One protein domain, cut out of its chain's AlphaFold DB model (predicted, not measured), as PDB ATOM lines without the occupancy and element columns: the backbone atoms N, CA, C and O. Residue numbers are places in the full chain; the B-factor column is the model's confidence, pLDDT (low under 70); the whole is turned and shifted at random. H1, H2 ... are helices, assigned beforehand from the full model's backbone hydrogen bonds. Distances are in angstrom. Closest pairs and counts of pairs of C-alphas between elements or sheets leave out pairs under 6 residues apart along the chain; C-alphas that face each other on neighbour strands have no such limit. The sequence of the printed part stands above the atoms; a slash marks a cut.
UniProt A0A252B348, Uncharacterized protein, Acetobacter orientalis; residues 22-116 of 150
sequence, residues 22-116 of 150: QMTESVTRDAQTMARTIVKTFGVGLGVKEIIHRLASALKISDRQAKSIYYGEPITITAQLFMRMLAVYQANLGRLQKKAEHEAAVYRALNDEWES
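What this domain is: This is residues 22 to 116 of the 150 residues of an uncharacterized protein of Acetobacter orientalis (UniProt A0A252B348). A small compact head of crossed helices has one long helical arm: the early part of H4 packs with the shorter helices H1 and H2, and residues 97 to 116 of H4 stick out free and make the length. H3 packs on H1 and H2 and stays off H4. The printed part has 95 residues with four named helices, H1, H2, H3 and H4 in that order along the chain, and no named strand; its class is all helix. The whole is loose, with a radius of gyration of the C-alphas of 17.0 A, and spans 60 by 27 by 19 A.

How they stand to each other: The longest helix is H4, residues 79 to 116. H1, residues 25 to 40, touches H4 with its residues 31 to 38 alone, and H4 touches H1 with its residues 82 to 92 alone. The closest C-alphas are those of Met 34 and Tyr 89, 5.9 A apart, and the two helices run the same way at a steep tilt of 46 degrees. H2, residues 48 to 59, touches H4 with residues 58 to 59 alone, closest at the C-alphas of Leu 59 and Arg 84, 6.3 A apart. These two run opposite ways at a steep tilt of 68 degrees, only just short of about perpendicular. H2 also touches H1, with the C-alphas of Ile 51 and Val 39 closest at 6.6 A; their lines are about perpendicular, but only just, at 72 degrees. H3, residues 63 to 71, touches H2, closest at the C-alphas of Ala 66 and Ala 56, 5.2 A apart, and is about perpendicular to it, but only just, at 71 degrees. H3 touches H1 too, closest at the C-alphas of Ile 69 and Gln 32, 5.8 A apart, and is about perpendicular to it at 76 degrees. H3 and H4 are apart. In H1, H2, H3 and H4 every O i to N i+4 pair is within hydrogen-bond range.

Where its parts are: H4, residues 79 to 116, is 55.0 A long, from C-alpha 79 at (141.358, 150.417, 111.014) to C-alpha 116 at (125.445, 97.776, 108.687). H1, residues 25 to 40, begins with C-alpha 25 at (137.591, 148.107, 125.284) and is 23.0 A long. H2, residues 48 to 59, is 16.3 A long, and H3, residues 63 to 71, is 12.0 A long.

The domain as a whole: The C-alphas of Gln 22 and Ser 116 are the two farthest apart, at 60.9 A. Without residues 97 to 116, the body of 75 residues spans 35 by 26 by 19 A. The printed part has no cut. The link from H2 to H3 is tight; those from H1 to H2 and from H3 to H4 are short. The mean pLDDT of the printed part is 87.6, and residues 22 to 25 are under 70.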
ATOM      1  N   GLN A  22     141.088 155.826 119.079       49.62
ATOM      2  CA  GLN A  22     140.977 155.461 120.486       49.62
ATOM      3  C   GLN A  22     139.849 154.435 120.582       49.62
ATOM      4  O   GLN A  22     138.672 154.779 120.542       49.62
ATOM      5  N   MET A  23     140.229 153.161 120.570       55.31
ATOM      6  CA  MET A  23     139.290 152.050 120.586       55.31
ATOM      7  C   MET A  23     138.745 151.864 122.000       55.31
ATOM      8  O   MET A  23     139.504 151.732 122.959       55.31
ATOM      9  N   THR A  24     137.421 151.812 122.107       60.44
ATOM     10  CA  THR A  24     136.701 151.286 123.265       60.44
ATOM     11  C   THR A  24     137.163 149.856 123.558       60.44
ATOM     12  O   THR A  24     137.506 149.110 122.639       60.44
ATOM     13  N   GLU A  25     137.151 149.440 124.826       66.88
ATOM     14  CA  GLU A  25     137.591 148.107 125.284       66.88
ATOM     15  C   GLU A  25     137.012 146.935 124.461       66.88
ATOM     16  O   GLU A  25     137.661 145.898 124.301       66.88
ATOM     17  N   SER A  26     135.821 147.121 123.881       71.50
ATOM     18  CA  SER A  26     135.154 146.173 122.985       71.50
ATOM     19  C   SER A  26     135.994 145.773 121.770       71.50
ATOM     20  O   SER A  26     136.146 144.584 121.504       71.50
ATOM     21  N   VAL A  27     136.602 146.720 121.055       73.50
ATOM     22  CA  VAL A  27     137.296 146.399 119.797       73.50
ATOM     23  C   VAL A  27     138.626 145.696 120.053       73.50
ATOM     24  O   VAL A  27     139.029 144.806 119.302       73.50
ATOM     25  N   THR A  28     139.291 146.032 121.157       77.00
ATOM     26  CA  THR A  28     140.481 145.311 121.619       77.00
ATOM     27  C   THR A  28     140.132 143.862 121.960       77.00
ATOM     28  O   THR A  28     140.863 142.944 121.583       77.00
ATOM     29  N   ARG A  29     138.985 143.634 122.612       82.00
ATOM     30  CA  ARG A  29     138.484 142.291 122.925       82.00
ATOM     31  C   ARG A  29     138.129 141.496 121.666       82.00
ATOM     32  O   ARG A  29     138.471 140.313 121.574       82.00
ATOM     33  N   ASP A  30     137.512 142.132 120.678       85.00
ATOM     34  CA  ASP A  30     137.188 141.498 119.396       85.00
ATOM     35  C   ASP A  30     138.459 141.123 118.628       85.00
ATOM     36  O   ASP A  30     138.598 139.994 118.154       85.00
ATOM     37  N   ALA A  31     139.442 142.024 118.577       84.69
ATOM     38  CA  ALA A  31     140.737 141.757 117.964       84.69
ATOM     39  C   ALA A  31     141.471 140.591 118.642       84.69
ATOM     40  O   ALA A  31     141.972 139.696 117.958       84.69
ATOM     41  N   GLN A  32     141.486 140.542 119.975       88.38
ATOM     42  CA  GLN A  32     142.047 139.409 120.716       88.38
ATOM     43  C   GLN A  32     141.324 138.100 120.385       88.38
ATOM     44  O   GLN A  32     141.962 137.065 120.184       88.38
ATOM     45  N   THR A  33     139.994 138.133 120.291       90.12
ATOM     46  CA  THR A  33     139.179 136.955 119.964       90.12
ATOM     47  C   THR A  33     139.478 136.447 118.553       90.12
ATOM     48  O   THR A  33     139.702 135.246 118.354       90.12
ATOM     49  N   MET A  34     139.575 137.358 117.583       90.94
ATOM     50  CA  MET A  34     139.968 137.033 116.212       90.94
ATOM     51  C   MET A  34     141.377 136.437 116.169       90.94
ATOM     52  O   MET A  34     141.569 135.367 115.594       90.94
ATOM     53  N   ALA A  35     142.349 137.064 116.836       90.94
ATOM     54  CA  ALA A  35     143.726 136.579 116.888       90.94
ATOM     55  C   ALA A  35     143.825 135.175 117.501       90.94
ATOM     56  O   ALA A  35     144.455 134.295 116.918       90.94
ATOM     57  N   ARG A  36     143.148 134.920 118.628       90.06
ATOM     58  CA  ARG A  36     143.112 133.590 119.261       90.06
ATOM     59  C   ARG A  36     142.512 132.535 118.338       90.06
ATOM     60  O   ARG A  36     143.015 131.418 118.277       90.06
ATOM     61  N   THR A  37     141.463 132.885 117.601       90.12
ATOM     62  CA  THR A  37     140.844 131.963 116.640       90.12
ATOM     63  C   THR A  37     141.767 131.675 115.461       90.12
ATOM     64  O   THR A  37     141.891 130.525 115.053       90.12
ATOM     65  N   ILE A  38     142.484 132.686 114.962       91.12
ATOM     66  CA  ILE A  38     143.506 132.508 113.926       91.12
ATOM     67  C   ILE A  38     144.601 131.556 114.421       91.12
ATOM     68  O   ILE A  38     144.933 130.598 113.728       91.12
ATOM     69  N   VAL A  39     145.106 131.754 115.641       91.50
ATOM     70  CA  VAL A  39     146.162 130.911 116.223       91.50
ATOM     71  C   VAL A  39     145.751 129.441 116.320       91.50
ATOM     72  O   VAL A  39     146.567 128.570 116.025       91.50
ATOM     73  N   LYS A  40     144.485 129.140 116.643       87.94
ATOM     74  CA  LYS A  40     143.977 127.754 116.685       87.94
ATOM     75  C   LYS A  40     144.143 127.007 115.356       87.94
ATOM     76  O   LYS A  40     144.198 125.782 115.356       87.94
ATOM     77  N   THR A  41     144.244 127.721 114.235       86.56
ATOM     78  CA  THR A  41     144.429 127.107 112.911       86.56
ATOM     79  C   THR A  41     145.880 126.758 112.581       86.56
ATOM     80  O   THR A  41     146.115 126.037 111.617       86.56
ATOM     81  N   PHE A  42     146.864 127.227 113.355       88.56
ATOM     82  CA  PHE A  42     148.281 127.006 113.039       88.56
ATOM     83  C   PHE A  42     148.767 125.577 113.312       88.56
ATOM     84  O   PHE A  42     149.810 125.194 112.781       88.56
ATOM     85  N   GLY A  43     148.008 124.797 114.085       81.44
ATOM     86  CA  GLY A  43     148.347 123.430 114.474       81.44
ATOM     87  C   GLY A  43     148.622 123.294 115.971       81.44
ATOM     88  O   GLY A  43     148.894 124.269 116.672       81.44
ATOM     89  N   VAL A  44     148.518 122.062 116.466       84.56
ATOM     90  CA  VAL A  44     148.820 121.698 117.858       84.56
ATOM     91  C   VAL A  44     150.329 121.548 118.073       84.56
ATOM     92  O   VAL A  44     151.058 121.191 117.153       84.56
ATOM     93  N   GLY A  45     150.796 121.822 119.294       86.19
ATOM     94  CA  GLY A  45     152.201 121.634 119.690       86.19
ATOM     95  C   GLY A  45     153.157 122.777 119.328       86.19
ATOM     96  O   GLY A  45     154.361 122.643 119.525       86.19
ATOM     97  N   LEU A  46     152.656 123.908 118.823       89.44
ATOM     98  CA  LEU A  46     153.500 125.058 118.500       89.44
ATOM     99  C   LEU A  46     153.926 125.833 119.753       89.44
ATOM    100  O   LEU A  46     153.108 126.166 120.612       89.44
ATOM    101  N   GLY A  47     155.210 126.190 119.814       92.69
ATOM    102  CA  GLY A  47     155.733 127.097 120.832       92.69
ATOM    103  C   GLY A  47     155.220 128.528 120.649       92.69
ATOM    104  O   GLY A  47     154.972 128.985 119.533       92.69
ATOM    105  N   VAL A  48     155.122 129.282 121.748       91.81
ATOM    106  CA  VAL A  48     154.559 130.647 121.749       91.81
ATOM    107  C   VAL A  48     155.291 131.591 120.788       91.81
ATOM    108  O   VAL A  48     154.655 132.390 120.105       91.81
ATOM    109  N   LYS A  49     156.620 131.479 120.681       94.31
ATOM    110  CA  LYS A  49     157.419 132.288 119.745       94.31
ATOM    111  C   LYS A  49     156.991 132.062 118.293       94.31
ATOM    112  O   LYS A  49     156.857 133.016 117.533       94.31
ATOM    113  N   GLU A  50     156.747 130.810 117.924       95.06
ATOM    114  CA  GLU A  50     156.332 130.463 116.570       95.06
ATOM    115  C   GLU A  50     154.883 130.868 116.296       95.06
ATOM    116  O   GLU A  50     154.581 131.379 115.220       95.06
ATOM    117  N   ILE A  51     154.005 130.742 117.294       94.75
ATOM    118  CA  ILE A  51     152.643 131.284 117.237       94.75
ATOM    119  C   ILE A  51     152.670 132.787 116.935       94.75
ATOM    120  O   ILE A  51     151.978 133.238 116.022       94.75
ATOM    121  N   ILE A  52     153.482 133.554 117.669       95.62
ATOM    122  CA  ILE A  52     153.609 135.005 117.479       95.62
ATOM    123  C   ILE A  52     154.138 135.314 116.079       95.62
ATOM    124  O   ILE A  52     153.565 136.156 115.394       95.62
ATOM    125  N   HIS A  53     155.173 134.608 115.627       95.62
ATOM    126  CA  HIS A  53     155.769 134.841 114.315       95.62
ATOM    127  C   HIS A  53     154.802 134.525 113.160       95.62
ATOM    128  O   HIS A  53     154.684 135.287 112.195       95.62
ATOM    129  N   ARG A  54     154.042 133.429 113.268       95.19
ATOM    130  CA  ARG A  54     153.005 133.066 112.291       95.19
ATOM    131  C   ARG A  54     151.850 134.062 112.303       95.19
ATOM    132  O   ARG A  54     151.361 134.434 111.239       95.19
ATOM    133  N   LEU A  55     151.445 134.537 113.481       94.69
ATOM    134  CA  LEU A  55     150.422 135.572 113.615       94.69
ATOM    135  C   LEU A  55     150.882 136.895 112.987       94.69
ATOM    136  O   LEU A  55     150.132 137.503 112.225       94.69
ATOM    137  N   ALA A  56     152.123 137.305 113.253       95.25
ATOM    138  CA  ALA A  56     152.743 138.488 112.667       95.25
ATOM    139  C   ALA A  56     152.789 138.402 111.136       95.25
ATOM    140  O   ALA A  56     152.356 139.325 110.445       95.25
ATOM    141  N   SER A  57     153.211 137.248 110.613       94.69
ATOM    142  CA  SER A  57     153.252 136.964 109.175       94.69
ATOM    143  C   SER A  57     151.860 136.986 108.535       94.69
ATOM    144  O   SER A  57     151.672 137.615 107.494       94.69
ATOM    145  N   ALA A  58     150.862 136.359 109.167       92.56
ATOM    146  CA  ALA A  58     149.490 136.320 108.660       92.56
ATOM    147  C   ALA A  58     148.843 137.713 108.605       92.56
ATOM    148  O   ALA A  58     148.138 138.039 107.650       92.56
ATOM    149  N   LEU A  59     149.100 138.549 109.614       91.69
ATOM    150  CA  LEU A  59     148.532 139.895 109.718       91.69
ATOM    151  C   LEU A  59     149.394 140.979 109.046       91.69
ATOM    152  O   LEU A  59     148.953 142.126 108.920       91.69
ATOM    153  N   LYS A  60     150.595 140.620 108.570       93.06
ATOM    154  CA  LYS A  60     151.609 141.535 108.017       93.06
ATOM    155  C   LYS A  60     151.929 142.679 108.985       93.06
ATOM    156  O   LYS A  60     151.850 143.855 108.621       93.06
ATOM    157  N   ILE A  61     152.238 142.314 110.224       93.44
ATOM    158  CA  ILE A  61     152.612 143.218 111.320       93.44
ATOM    159  C   ILE A  61     153.940 142.788 111.940       93.44
ATOM    160  O   ILE A  61     154.464 141.725 111.626       93.44
ATOM    161  N   SER A  62     154.479 143.611 112.838       94.44
ATOM    162  CA  SER A  62     155.664 143.232 113.613       94.44
ATOM    163  C   SER A  62     155.344 142.188 114.688       94.44
ATOM    164  O   SER A  62     154.253 142.187 115.263       94.44
ATOM    165  N   ASP A  63     156.338 141.370 115.045       94.19
ATOM    166  CA  ASP A  63     156.244 140.408 116.153       94.19
ATOM    167  C   ASP A  63     155.852 141.085 117.474       94.19
ATOM    168  O   ASP A  63     155.087 140.525 118.256       94.19
ATOM    169  N   ARG A  64     156.311 142.323 117.712       92.81
ATOM    170  CA  ARG A  64     155.923 143.106 118.894       92.81
ATOM    171  C   ARG A  64     154.421 143.387 118.912       92.81
ATOM    172  O   ARG A  64     153.785 143.191 119.938       92.81
ATOM    173  N   GLN A  65     153.851 143.815 117.788       91.00
ATOM    174  CA  GLN A  65     152.412 144.074 117.693       91.00
ATOM    175  C   GLN A  65     151.601 142.782 117.808       91.00
ATOM    176  O   GLN A  65     150.600 142.751 118.519       91.00
ATOM    177  N   ALA A  66     152.054 141.703 117.164       93.19
ATOM    178  CA  ALA A  66     151.424 140.392 117.285       93.19
ATOM    179  C   ALA A  66     151.445 139.888 118.735       93.19
ATOM    180  O   ALA A  66     150.432 139.392 119.221       93.19
ATOM    181  N   LYS A  67     152.564 140.080 119.445       93.62
ATOM    182  CA  LYS A  67     152.698 139.774 120.871       93.62
ATOM    183  C   LYS A  67     151.688 140.559 121.706       93.62
ATOM    184  O   LYS A  67     150.963 139.950 122.489       93.62
ATOM    185  N   SER A  68     151.606 141.875 121.517       91.00
ATOM    186  CA  SER A  68     150.675 142.709 122.281       91.00
ATOM    187  C   SER A  68     149.216 142.319 122.032       91.00
ATOM    188  O   SER A  68     148.453 142.196 122.981       91.00
ATOM    189  N   ILE A  69     148.839 142.001 120.788       90.50
ATOM    190  CA  ILE A  69     147.499 141.477 120.471       90.50
ATOM    191  C   ILE A  69     147.265 140.111 121.130       90.50
ATOM    192  O   ILE A  69     146.190 139.865 121.671       90.50
ATOM    193  N   TYR A  70     148.257 139.219 121.094       90.12
ATOM    194  CA  TYR A  70     148.141 137.863 121.629       90.12
ATOM    195  C   TYR A  70     147.942 137.845 123.151       90.12
ATOM    196  O   TYR A  70     147.059 137.148 123.653       90.12
ATOM    197  N   TYR A  71     148.732 138.637 123.880       89.56
ATOM    198  CA  TYR A  71     148.638 138.755 125.338       89.56
ATOM    199  C   TYR A  71     147.574 139.745 125.810       89.56
ATOM    200  O   TYR A  71     147.249 139.769 126.993       89.56
ATOM    201  N   GLY A  72     147.010 140.533 124.897       83.94
ATOM    202  CA  GLY A  72     146.044 141.565 125.233       83.94
ATOM    203  C   GLY A  72     146.647 142.778 125.930       83.94
ATOM    204  O   GLY A  72     145.966 143.451 126.699       83.94
ATOM    205  N   GLU A  73     147.918 143.053 125.657       86.44
ATOM    206  CA  GLU A  73     148.574 144.277 126.096       86.44
ATOM    207  C   GLU A  73     147.925 145.497 125.412       86.44
ATOM    208  O   GLU A  73     147.431 145.384 124.282       86.44
ATOM    209  N   PRO A  74     147.953 146.680 126.050       79.31
ATOM    210  CA  PRO A  74     147.460 147.907 125.439       79.31
ATOM    211  C   PRO A  74     148.166 148.182 124.105       79.31
ATOM    212  O   PRO A  74     149.380 148.388 124.055       79.31
ATOM    213  N   ILE A  75     147.403 148.195 123.011       81.38
ATOM    214  CA  ILE A  75     147.914 148.462 121.667       81.38
ATOM    215  C   ILE A  75     146.920 149.297 120.871       81.38
ATOM    216  O   ILE A  75     145.709 149.098 120.917       81.38
ATOM    217  N   THR A  76     147.454 150.220 120.080       81.69
ATOM    218  CA  THR A  76     146.684 150.926 119.067       81.69
ATOM    219  C   THR A  76     146.454 150.021 117.861       81.69
ATOM    220  O   THR A  76     147.391 149.689 117.132       81.69
ATOM    221  N   ILE A  77     145.198 149.660 117.616       80.25
ATOM    222  CA  ILE A  77     144.791 148.922 116.418       80.25
ATOM    223  C   ILE A  77     144.270 149.929 115.397       80.25
ATOM    224  O   ILE A  77     143.251 150.582 115.613       80.25
ATOM    225  N   THR A  78     144.976 150.073 114.276       82.62
ATOM    226  CA  THR A  78     144.497 150.897 113.161       82.62
ATOM    227  C   THR A  78     143.334 150.204 112.454       82.62
ATOM    228  O   THR A  78     143.246 148.973 112.446       82.62
ATOM    229  N   ALA A  79     142.462 150.975 111.798       82.62
ATOM    230  CA  ALA A  79     141.358 150.417 111.014       82.62
ATOM    231  C   ALA A  79     141.859 149.407 109.965       82.62
ATOM    232  O   ALA A  79     141.289 148.331 109.799       82.62
ATOM    233  N   GLN A  80     142.991 149.706 109.321       84.62
ATOM    234  CA  GLN A  80     143.605 148.813 108.343       84.62
ATOM    235  C   GLN A  80     144.028 147.469 108.955       84.62
ATOM    236  O   GLN A  80     143.844 146.423 108.331       84.62
ATOM    237  N   LEU A  81     144.588 147.476 110.169       86.56
ATOM    238  CA  LEU A  81     144.948 146.250 110.874       86.56
ATOM    239  C   LEU A  81     143.700 145.440 111.236       86.56
ATOM    240  O   LEU A  81     143.656 144.242 110.968       86.56
ATOM    241  N   PHE A  82     142.673 146.100 111.769       87.31
ATOM    242  CA  PHE A  82     141.413 145.446 112.111       87.31
ATOM    243  C   PHE A  82     140.762 144.774 110.892       87.31
ATOM    244  O   PHE A  82     140.401 143.601 110.950       87.31
ATOM    245  N   MET A  83     140.706 145.465 109.749       88.75
ATOM    246  CA  MET A  83     140.163 144.904 108.507       88.75
ATOM    247  C   MET A  83     140.965 143.698 108.003       88.75
ATOM    248  O   MET A  83     140.382 142.716 107.543       88.75
ATOM    249  N   ARG A  84     142.301 143.719 108.127       90.69
ATOM    250  CA  ARG A  84     143.136 142.546 107.808       90.69
ATOM    251  C   ARG A  84     142.850 141.378 108.747       90.69
ATOM    252  O   ARG A  84     142.735 140.249 108.278       90.69
ATOM    253  N   MET A  85     142.722 141.640 110.048       90.56
ATOM    254  CA  MET A  85     142.366 140.612 111.030       90.56
ATOM    255  C   MET A  85     141.024 139.971 110.691       90.56
ATOM    256  O   MET A  85     140.937 138.748 110.675       90.56
ATOM    257  N   LEU A  86     140.020 140.779 110.345       91.19
ATOM    258  CA  LEU A  86     138.695 140.302 109.964       91.19
ATOM    259  C   LEU A  86     138.739 139.412 108.714       91.19
ATOM    260  O   LEU A  86     138.159 138.328 108.714       91.19
ATOM    261  N   ALA A  87     139.473 139.822 107.676       91.56
ATOM    262  CA  ALA A  87     139.612 139.039 106.448       91.56
ATOM    263  C   ALA A  87     140.286 137.675 106.697       91.56
ATOM    264  O   ALA A  87     139.803 136.639 106.236       91.56
ATOM    265  N   VAL A  88     141.381 137.655 107.467       91.81
ATOM    266  CA  VAL A  88     142.082 136.409 107.826       91.81
ATOM    267  C   VAL A  88     141.205 135.526 108.719       91.81
ATOM    268  O   VAL A  88     141.153 134.312 108.531       91.81
ATOM    269  N   TYR A  89     140.482 136.129 109.661       91.56
ATOM    270  CA  TYR A  89     139.542 135.434 110.534       91.56
ATOM    271  C   TYR A  89     138.429 134.737 109.738       91.56
ATOM    272  O   TYR A  89     138.212 133.541 109.924       91.56
ATOM    273  N   GLN A  90     137.785 135.432 108.797       91.00
ATOM    274  CA  GLN A  90     136.741 134.857 107.940       91.00
ATOM    275  C   GLN A  90     137.267 133.708 107.070       91.00
ATOM    276  O   GLN A  90     136.642 132.649 106.995       91.00
ATOM    277  N   ALA A  91     138.448 133.873 106.463       89.19
ATOM    278  CA  ALA A  91     139.079 132.808 105.685       89.19
ATOM    279  C   ALA A  91     139.355 131.557 106.540       89.19
ATOM    280  O   ALA A  91     139.176 130.424 106.083       89.19
ATOM    281  N   ASN A  92     139.753 131.755 107.796       87.75
ATOM    282  CA  ASN A  92     139.993 130.672 108.741       87.75
ATOM    283  C   ASN A  92     138.705 129.994 109.216       87.75
ATOM    284  O   ASN A  92     138.689 128.769 109.314       87.75
ATOM    285  N   LEU A  93     137.621 130.741 109.440       88.31
ATOM    286  CA  LEU A  93     136.312 130.152 109.733       88.31
ATOM    287  C   LEU A  93     135.842 129.239 108.598       88.31
ATOM    288  O   LEU A  93     135.427 128.117 108.867       88.31
ATOM    289  N   GLY A  94     135.998 129.661 107.340       85.25
ATOM    290  CA  GLY A  94     135.649 128.822 106.191       85.25
ATOM    291  C   GLY A  94     136.452 127.516 106.136       85.25
ATOM    292  O   GLY A  94     135.919 126.467 105.777       85.25
ATOM    293  N   ARG A  95     137.731 127.538 106.535       83.44
ATOM    294  CA  ARG A  95     138.550 126.317 106.647       83.44
ATOM    295  C   ARG A  95     138.102 125.418 107.796       83.44
ATOM    296  O   ARG A  95     138.022 124.208 107.610       83.44
ATOM    297  N   LEU A  96     137.817 125.996 108.962       84.06
ATOM    298  CA  LEU A  96     137.341 125.251 110.129       84.06
ATOM    299  C   LEU A  96     135.982 124.602 109.862       84.06
ATOM    300  O   LEU A  96     135.795 123.443 110.213       84.06
ATOM    301  N   GLN A  97     135.082 125.310 109.181       87.31
ATOM    302  CA  GLN A  97     133.794 124.775 108.763       87.31
ATOM    303  C   GLN A  97     133.969 123.564 107.841       87.31
ATOM    304  O   GLN A  97     133.446 122.498 108.145       87.31
ATOM    305  N   LYS A  98     134.780 123.679 106.781       86.88
ATOM    306  CA  LYS A  98     135.065 122.547 105.881       86.88
ATOM    307  C   LYS A  98     135.671 121.351 106.611       86.88
ATOM    308  O   LYS A  98     135.360 120.208 106.294       86.88
ATOM    309  N   LYS A  99     136.543 121.607 107.590       86.69
ATOM    310  CA  LYS A  99     137.134 120.548 108.412       86.69
ATOM    311  C   LYS A  99     136.073 119.849 109.265       86.69
ATOM    312  O   LYS A  99     136.038 118.626 109.284       86.69
ATOM    313  N   ALA A 100     135.198 120.611 109.916       86.69
ATOM    314  CA  ALA A 100     134.106 120.066 110.717       86.69
ATOM    315  C   ALA A 100     133.101 119.278 109.860       86.69
ATOM    316  O   ALA A 100     132.662 118.205 110.261       86.69
ATOM    317  N   GLU A 101     132.777 119.769 108.662       92.44
ATOM    318  CA  GLU A 101     131.934 119.061 107.691       92.44
ATOM    319  C   GLU A 101     132.563 117.726 107.274       92.44
ATOM    320  O   GLU A 101     131.877 116.706 107.231       92.44
ATOM    321  N   HIS A 102     133.873 117.715 107.019       91.06
ATOM    322  CA  HIS A 102     134.601 116.493 106.696       91.06
ATOM    323  C   HIS A 102     134.626 115.504 107.870       91.06
ATOM    324  O   HIS A 102     134.318 114.331 107.679       91.06
ATOM    325  N   GLU A 103     134.932 115.965 109.085       90.94
ATOM    326  CA  GLU A 103     134.909 115.129 110.293       90.94
ATOM    327  C   GLU A 103     133.506 114.540 110.525       90.94
ATOM    328  O   GLU A 103     133.372 113.339 110.747       90.94
ATOM    329  N   ALA A 104     132.444 115.338 110.380       91.56
ATOM    330  CA  ALA A 104     131.067 114.860 110.479       91.56
ATOM    331  C   ALA A 104     130.722 113.819 109.401       91.56
ATOM    332  O   ALA A 104     130.025 112.850 109.694       91.56
ATOM    333  N   ALA A 105     131.207 113.990 108.168       92.81
ATOM    334  CA  ALA A 105     131.021 113.008 107.103       92.81
ATOM    335  C   ALA A 105     131.724 111.677 107.420       92.81
ATOM    336  O   ALA A 105     131.135 110.620 107.209       92.81
ATOM    337  N   VAL A 106     132.937 111.724 107.980       93.56
ATOM    338  CA  VAL A 106     133.657 110.528 108.445       93.56
ATOM    339  C   VAL A 106     132.877 109.826 109.553       93.56
ATOM    340  O   VAL A 106     132.674 108.618 109.473       93.56
ATOM    341  N   TYR A 107     132.386 110.562 110.552       92.25
ATOM    342  CA  TYR A 107     131.582 109.967 111.623       92.25
ATOM    343  C   TYR A 107     130.281 109.350 111.111       92.25
ATOM    344  O   TYR A 107     129.918 108.272 111.567       92.25
ATOM    345  N   ARG A 108     129.601 109.985 110.147       92.69
ATOM    346  CA  ARG A 108     128.414 109.398 109.505       92.69
ATOM    347  C   ARG A 108     128.756 108.103 108.777       92.69
ATOM    348  O   ARG A 108     128.093 107.108 109.011       92.69
ATOM    349  N   ALA A 109     129.827 108.086 107.985       92.38
ATOM    350  CA  ALA A 109     130.258 106.880 107.281       92.38
ATOM    351  C   ALA A 109     130.628 105.736 108.244       92.38
ATOM    352  O   ALA A 109     130.237 104.595 108.019       92.38
ATOM    353  N   LEU A 110     131.336 106.043 109.337       90.88
ATOM    354  CA  LEU A 110     131.655 105.067 110.384       90.88
ATOM    355  C   LEU A 110     130.397 104.561 111.098       90.88
ATOM    356  O   LEU A 110     130.312 103.380 111.424       90.88
ATOM    357  N   ASN A 111     129.426 105.441 111.337       90.44
ATOM    358  CA  ASN A 111     128.148 105.070 111.929       90.44
ATOM    359  C   ASN A 111     127.347 104.155 110.994       90.44
ATOM    360  O   ASN A 111     126.840 103.137 111.442       90.44
ATOM    361  N   ASP A 112     127.283 104.467 109.701       90.94
ATOM    362  CA  ASP A 112     126.596 103.638 108.707       90.94
ATOM    363  C   ASP A 112     127.263 102.257 108.575       90.94
ATOM    364  O   ASP A 112     126.583 101.237 108.466       90.94
ATOM    365  N   GLU A 113     128.597 102.196 108.648       88.94
ATOM    366  CA  GLU A 113     129.343 100.935 108.691       88.94
ATOM    367  C   GLU A 113     129.042 100.141 109.970       88.94
ATOM    368  O   GLU A 113     128.867  98.921 109.920       88.94
ATOM    369  N   TRP A 114     128.961 100.820 111.117       88.75
ATOM    370  CA  TRP A 114     128.596 100.206 112.389       88.75
ATOM    371  C   TRP A 114     127.174  99.640 112.356       88.75
ATOM    372  O   TRP A 114     126.987  98.465 112.662       88.75
ATOM    373  N   GLU A 115     126.191 100.428 111.922       86.56
ATOM    374  CA  GLU A 115     124.798  99.997 111.761       86.56
ATOM    375  C   GLU A 115     124.672  98.859 110.739       86.56
ATOM    376  O   GLU A 115     123.956  97.887 110.965       86.56
ATOM    377  N   SER A 116     125.436  98.884 109.646       84.50
ATOM    378  CA  SER A 116     125.445  97.776 108.687       84.50
ATOM    379  C   SER A 116     126.025  96.483 109.270       84.50
ATOM    380  O   SER A 116     125.591  95.400 108.873       84.50
TER     381      SER A 116